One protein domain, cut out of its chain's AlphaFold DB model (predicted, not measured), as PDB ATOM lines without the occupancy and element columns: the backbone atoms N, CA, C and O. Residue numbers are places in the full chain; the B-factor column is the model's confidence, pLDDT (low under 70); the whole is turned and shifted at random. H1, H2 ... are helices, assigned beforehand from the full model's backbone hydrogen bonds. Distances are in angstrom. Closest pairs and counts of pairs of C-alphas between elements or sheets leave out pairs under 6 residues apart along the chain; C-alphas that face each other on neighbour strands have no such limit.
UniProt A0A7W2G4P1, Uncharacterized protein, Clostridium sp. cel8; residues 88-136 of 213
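AT A GLANCE: This is residues 88 to 136 of the 213 residues of an uncharacterized protein of Clostridium sp. cel8 (UniProt A0A7W2G4P1). Three short helices are set as a triangle, with H3 bridging the other two: its first residue, Ala 125, comes near H2, and its other end packs on H1 about Thr 97. H1, the longest helix, makes one side, H2 stands apart from it, and the chain goes round from H1 through H2 and back by H3 to H1. The printed part has 49 residues with three named helices, in the order H1, H2, H3, and no named strand; the class is all helix. The whole is compact, with a radius of gyration of the C-alphas of 10.1 A, and its C-alphas span 23 by 22 by 15 A along their three main axes.

IN THESE COORDINATES: The printed part begins at Ser 88, with C-alpha at (11.109, 28.682, 77.042), and residues 88 to 92 precede the first helix. H1 is residues 93 to 105, 18.1 A from first to last C-alpha; C-alpha 93 is at (19.601, 37.244, 75.211). H2 is residues 112 to 120, 12.4 A from first to last C-alpha, and C-alpha 112 is at (11.569, 28.022, 57.886). H3 is residues 125 to 133, 12.1 A from first to last C-alpha, ending with C-alpha 133 at (20.024, 39.872, 67.078). Residues 134 to 136 follow it.

HOW THE PARTS SIT: H1 and H3 touch, with 16 pairs of C-alphas within 8 A. Their closest C-alphas, those of Thr 97 and Ser 132, are 4.4 A apart. The lines of H1 and H3 stand at 78 degrees, about perpendicular, and their centres are 9.7 A apart. H2 and H3 touch too, with 5 pairs of C-alphas within 8 A. Their closest C-alphas, those of Ala 115 and Ala 125, are 5.1 A apart. The lines of H2 and H3 stand at 70.4 degrees, only just about perpendicular, and their centres are 12.7 A apart. H1 and H2 are apart, although they follow each other in the chain. In H1, H2 and H3 every backbone O i to N i+4 pair is within hydrogen-bond range.

THE WHOLE: The two C-alphas farthest apart, those of Gly 120 and Asp 136, are 27.7 A apart. From the first to the last printed C-alpha, Ser 88 to Asp 136, the distance is 22.6 A. The printed part has no cut. The link from H1 to H2, of 6 residues, is short, and the link from H2 to H3, of 4 residues, is tight. The mean pLDDT of the printed part is 86.3, and the model's confidence is low, under 70, at residues 134 to 136.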
ATOM      1  N   SER A  88      11.835  27.832  77.990       87.81
ATOM      2  CA  SER A  88      11.109  28.682  77.042       87.81
ATOM      3  C   SER A  88      10.333  29.828  77.699       87.81
ATOM      4  O   SER A  88       9.992  30.798  77.026       87.81
ATOM      5  N   SER A  89      10.068  29.756  79.008       87.06
ATOM      6  CA  SER A  89       9.382  30.815  79.763       87.06
ATOM      7  C   SER A  89      10.322  31.923  80.244       87.06
ATOM      8  O   SER A  89       9.847  32.974  80.673       87.06
ATOM      9  N   SER A  90      11.635  31.679  80.225       88.94
ATOM     10  CA  SER A  90      12.660  32.560  80.794       88.94
ATOM     11  C   SER A  90      13.895  32.646  79.892       88.94
ATOM     12  O   SER A  90      15.019  32.645  80.388       88.94
ATOM     13  N   LEU A  91      13.678  32.722  78.578       88.94
ATOM     14  CA  LEU A  91      14.744  32.963  77.608       88.94
ATOM     15  C   LEU A  91      15.363  34.342  77.823       88.94
ATOM     16  O   LEU A  91      14.656  35.354  77.845       88.94
ATOM     17  N   THR A  92      16.683  34.367  77.960       89.56
ATOM     18  CA  THR A  92      17.487  35.589  77.942       89.56
ATOM     19  C   THR A  92      18.167  35.777  76.586       89.56
ATOM     20  O   THR A  92      18.144  34.885  75.738       89.56
ATOM     21  N   GLU A  93      18.761  36.948  76.377       88.75
ATOM     22  CA  GLU A  93      19.601  37.244  75.211       88.75
ATOM     23  C   GLU A  93      20.785  36.276  75.104       88.75
ATOM     24  O   GLU A  93      20.941  35.614  74.080       88.75
ATOM     25  N   ASP A  94      21.512  36.067  76.206       87.31
ATOM     26  CA  ASP A  94      22.613  35.101  76.278       87.31
ATOM     27  C   ASP A  94      22.167  33.675  75.894       87.31
ATOM     28  O   ASP A  94      22.872  32.965  75.168       87.31
ATOM     29  N   ASP A  95      20.985  33.247  76.359       91.25
ATOM     30  CA  ASP A  95      20.426  31.932  76.022       91.25
ATOM     31  C   ASP A  95      20.069  31.844  74.538       91.25
ATOM     32  O   ASP A  95      20.359  30.842  73.885       91.25
ATOM     33  N   ALA A  96      19.440  32.883  73.992       91.00
ATOM     34  CA  ALA A  96      19.038  32.931  72.596       91.00
ATOM     35  C   ALA A  96      20.252  32.869  71.660       91.00
ATOM     36  O   ALA A  96      20.265  32.050  70.735       91.00
ATOM     37  N   THR A  97      21.295  33.650  71.951       90.31
ATOM     38  CA  THR A  97      22.577  33.608  71.242       90.31
ATOM     39  C   THR A  97      23.180  32.210  71.323       90.31
ATOM     40  O   THR A  97      23.432  31.589  70.287       90.31
ATOM     41  N   SER A  98      23.267  31.637  72.527       91.25
ATOM     42  CA  SER A  98      23.799  30.284  72.746       91.25
ATOM     43  C   SER A  98      23.024  29.201  71.983       91.25
ATOM     44  O   SER A  98      23.618  28.268  71.441       91.25
ATOM     45  N   ILE A  99      21.693  29.308  71.905       90.62
ATOM     46  CA  ILE A  99      20.842  28.391  71.133       90.62
ATOM     47  C   ILE A  99      21.146  28.519  69.639       90.62
ATOM     48  O   ILE A  99      21.351  27.502  68.971       90.62
ATOM     49  N   THR A 100      21.178  29.742  69.104       89.94
ATOM     50  CA  THR A 100      21.435  29.974  67.673       89.94
ATOM     51  C   THR A 100      22.825  29.508  67.255       89.94
ATOM     52  O   THR A 100      22.959  28.824  66.238       89.94
ATOM     53  N   GLU A 101      23.842  29.767  68.076       89.56
ATOM     54  CA  GLU A 101      25.211  29.309  67.847       89.56
ATOM     55  C   GLU A 101      25.310  27.783  67.878       89.56
ATOM     56  O   GLU A 101      25.890  27.190  66.969       89.56
ATOM     57  N   ALA A 102      24.691  27.124  68.862       90.69
ATOM     58  CA  ALA A 102      24.712  25.664  68.967       90.69
ATOM     59  C   ALA A 102      24.025  24.979  67.770       90.69
ATOM     60  O   ALA A 102      24.470  23.928  67.301       90.69
ATOM     61  N   ILE A 103      22.946  25.571  67.250       89.38
ATOM     62  CA  ILE A 103      22.249  25.079  66.055       89.38
ATOM     63  C   ILE A 103      23.120  25.279  64.804       89.38
ATOM     64  O   ILE A 103      23.263  24.350  64.002       89.38
ATOM     65  N   ALA A 104      23.752  26.446  64.659       87.81
ATOM     66  CA  ALA A 104      24.665  26.731  63.554       87.81
ATOM     67  C   ALA A 104      25.908  25.820  63.581       87.81
ATOM     68  O   ALA A 104      26.316  25.296  62.542       87.81
ATOM     69  N   GLU A 105      26.473  25.555  64.762       88.00
ATOM     70  CA  GLU A 105      27.608  24.643  64.955       88.00
ATOM     71  C   GLU A 105      27.251  23.196  64.587       88.00
ATOM     72  O   GLU A 105      28.069  22.470  64.014       88.00
ATOM     73  N   ALA A 106      26.001  22.783  64.817       86.56
ATOM     74  CA  ALA A 106      25.484  21.495  64.361       86.56
ATOM     75  C   ALA A 106      25.319  21.397  62.828       86.56
ATOM     76  O   ALA A 106      24.921  20.345  62.318       86.56
ATOM     77  N   GLY A 107      25.619  22.468  62.084       86.69
ATOM     78  CA  GLY A 107      25.452  22.543  60.634       86.69
ATOM     79  C   GLY A 107      23.983  22.553  60.218       86.69
ATOM     80  O   GLY A 107      23.635  22.011  59.166       86.69
ATOM     81  N   ILE A 108      23.108  23.083  61.074       85.81
ATOM     82  CA  ILE A 108      21.683  23.226  60.798       85.81
ATOM     83  C   ILE A 108      21.439  24.653  60.319       85.81
ATOM     84  O   ILE A 108      21.597  25.605  61.077       85.81
ATOM     85  N   ASP A 109      21.039  24.786  59.058       83.56
ATOM     86  CA  ASP A 109      20.733  26.085  58.470       83.56
ATOM     87  C   ASP A 109      19.472  26.710  59.087       83.56
ATOM     88  O   ASP A 109      18.467  26.028  59.342       83.56
ATOM     89  N   GLU A 110      19.501  28.038  59.239       80.56
ATOM     90  CA  GLU A 110      18.331  28.860  59.553       80.56
ATOM     91  C   GLU A 110      17.299  28.773  58.420       80.56
ATOM     92  O   GLU A 110      17.270  29.570  57.483       80.56
ATOM     93  N   SER A 111      16.431  27.769  58.499       83.06
ATOM     94  CA  SER A 111      15.348  27.541  57.548       83.06
ATOM     95  C   SER A 111      13.988  27.760  58.205       83.06
ATOM     96  O   SER A 111      13.826  27.654  59.419       83.06
ATOM     97  N   SER A 112      12.958  27.999  57.393       83.12
ATOM     98  CA  SER A 112      11.569  28.022  57.886       83.12
ATOM     99  C   SER A 112      11.187  26.736  58.638       83.12
ATOM    100  O   SER A 112      10.460  26.793  59.625       83.12
ATOM    101  N   SER A 113      11.748  25.588  58.234       85.31
ATOM    102  CA  SER A 113      11.534  24.314  58.925       85.31
ATOM    103  C   SER A 113      12.168  24.277  60.317       85.31
ATOM    104  O   SER A 113      11.652  23.565  61.172       85.31
ATOM    105  N   LEU A 114      13.264  25.006  60.554       88.19
ATOM    106  CA  LEU A 114      13.860  25.143  61.884       88.19
ATOM    107  C   LEU A 114      12.930  25.912  62.818       88.19
ATOM    108  O   LEU A 114      12.659  25.440  63.921       88.19
ATOM    109  N   ALA A 115      12.393  27.042  62.355       89.69
ATOM    110  CA  ALA A 115      11.452  27.839  63.134       89.69
ATOM    111  C   ALA A 115      10.206  27.029  63.525       89.69
ATOM    112  O   ALA A 115       9.807  27.034  64.688       89.69
ATOM    113  N   ASP A 116       9.643  26.256  62.590       89.56
ATOM    114  CA  ASP A 116       8.509  25.363  62.864       89.56
ATOM    115  C   ASP A 116       8.839  24.304  63.931       89.56
ATOM    116  O   ASP A 116       8.016  24.024  64.805       89.56
ATOM    117  N   THR A 117      10.040  23.723  63.884       89.94
ATOM    118  CA  THR A 117      10.497  22.721  64.857       89.94
ATOM    119  C   THR A 117      10.701  23.327  66.246       89.94
ATOM    120  O   THR A 117      10.218  22.764  67.226       89.94
ATOM    121  N   ILE A 118      11.355  24.489  66.339       90.75
ATOM    122  CA  ILE A 118      11.557  25.235  67.594       90.75
ATOM    123  C   ILE A 118      10.196  25.598  68.220       90.75
ATOM    124  O   ILE A 118       9.946  25.279  69.385       90.75
ATOM    125  N   ASN A 119       9.268  26.122  67.410       91.81
ATOM    126  CA  ASN A 119       7.883  26.407  67.808       91.81
ATOM    127  C   ASN A 119       7.143  25.151  68.285       91.81
ATOM    128  O   ASN A 119       6.393  25.191  69.262       91.81
ATOM    129  N   GLY A 120       7.383  24.007  67.638       88.62
ATOM    130  CA  GLY A 120       6.845  22.707  68.040       88.62
ATOM    131  C   GLY A 120       7.298  22.249  69.432       88.62
ATOM    132  O   GLY A 120       6.563  21.516  70.096       88.62
ATOM    133  N   PHE A 121       8.461  22.710  69.896       89.38
ATOM    134  CA  PHE A 121       8.978  22.457  71.243       89.38
ATOM    135  C   PHE A 121       8.534  23.498  72.282       89.38
ATOM    136  O   PHE A 121       8.886  23.374  73.452       89.38
ATOM    137  N   GLY A 122       7.716  24.478  71.890       89.94
ATOM    138  CA  GLY A 122       7.198  25.513  72.787       89.94
ATOM    139  C   GLY A 122       8.148  26.691  73.001       89.94
ATOM    140  O   GLY A 122       7.929  27.466  73.928       89.94
ATOM    141  N   PHE A 123       9.176  26.817  72.162       91.94
ATOM    142  CA  PHE A 123      10.055  27.982  72.077       91.94
ATOM    143  C   PHE A 123       9.598  28.854  70.914       91.94
ATOM    144  O   PHE A 123       9.292  28.320  69.859       91.94
ATOM    145  N   ASP A 124       9.560  30.173  71.073       91.88
ATOM    146  CA  ASP A 124       9.247  31.063  69.954       91.88
ATOM    147  C   ASP A 124      10.526  31.382  69.171       91.88
ATOM    148  O   ASP A 124      11.412  32.088  69.656       91.88
ATOM    149  N   ALA A 125      10.627  30.833  67.961       90.38
ATOM    150  CA  ALA A 125      11.781  31.026  67.093       90.38
ATOM    151  C   ALA A 125      12.004  32.499  66.714       90.38
ATOM    152  O   ALA A 125      13.147  32.909  66.531       90.38
ATOM    153  N   GLU A 126      10.933  33.292  66.602       89.06
ATOM    154  CA  GLU A 126      11.028  34.722  66.293       89.06
ATOM    155  C   GLU A 126      11.596  35.484  67.489       89.06
ATOM    156  O   GLU A 126      12.522  36.271  67.327       89.06
ATOM    157  N   THR A 127      11.142  35.151  68.702       88.56
ATOM    158  CA  THR A 127      11.702  35.699  69.945       88.56
ATOM    159  C   THR A 127      13.180  35.331  70.119       88.56
ATOM    160  O   THR A 127      13.980  36.200  70.443       88.56
ATOM    161  N   ILE A 128      13.578  34.075  69.871       88.44
ATOM    162  CA  ILE A 128      14.997  33.665  69.934       88.44
ATOM    163  C   ILE A 128      15.832  34.459  68.927       88.44
ATOM    164  O   ILE A 128      16.916  34.930  69.256       88.44
ATOM    165  N   LYS A 129      15.335  34.620  67.700       87.25
ATOM    166  CA  LYS A 129      16.045  35.373  66.668       87.25
ATOM    167  C   LYS A 129      16.188  36.847  67.031       87.25
ATOM    168  O   LYS A 129      17.268  37.397  66.847       87.25
ATOM    169  N   GLU A 130      15.124  37.462  67.537       87.56
ATOM    170  CA  GLU A 130      15.130  38.857  67.979       87.56
ATOM    171  C   GLU A 130      16.129  39.061  69.118       87.56
ATOM    172  O   GLU A 130      16.975  39.943  69.038       87.56
ATOM    173  N   LEU A 131      16.087  38.198  70.137       88.44
ATOM    174  CA  LEU A 131      16.999  38.254  71.278       88.44
ATOM    175  C   LEU A 131      18.458  38.046  70.852       88.44
ATOM    176  O   LEU A 131      19.304  38.828  71.243       88.44
ATOM    177  N   SER A 132      18.747  37.065  69.991       85.56
ATOM    178  CA  SER A 132      20.100  36.821  69.457       85.56
ATOM    179  C   SER A 132      20.600  37.956  68.539       85.56
ATOM    180  O   SER A 132      21.800  38.167  68.390       85.56
ATOM    181  N   SER A 133      19.686  38.723  67.934       78.69
ATOM    182  CA  SER A 133      20.024  39.872  67.078       78.69
ATOM    183  C   SER A 133      20.066  41.208  67.834       78.69
ATOM    184  O   SER A 133      20.451  42.214  67.239       78.69
ATOM    185  N   SER A 134      19.657  41.242  69.109       64.75
ATOM    186  CA  SER A 134      19.507  42.478  69.896       64.75
ATOM    187  C   SER A 134      20.839  43.106  70.331       64.75
ATOM    188  O   SER A 134      20.855  44.281  70.689       64.75
ATOM    189  N   ASP A 135      21.965  42.408  70.154       55.16
ATOM    190  CA  ASP A 135      23.312  42.989  70.276       55.16
ATOM    191  C   ASP A 135      23.607  44.068  69.211       55.16
ATOM    192  O   ASP A 135      24.574  44.825  69.340       55.16
ATOM    193  N   ASP A 136      22.772  44.188  68.170       51.16
ATOM    194  CA  ASP A 136      22.758  45.360  67.298       51.16
ATOM    195  C   ASP A 136      21.754  46.398  67.817       51.16
ATOM    196  O   ASP A 136      20.902  46.902  67.087       51.16
TER     197      ASP A 136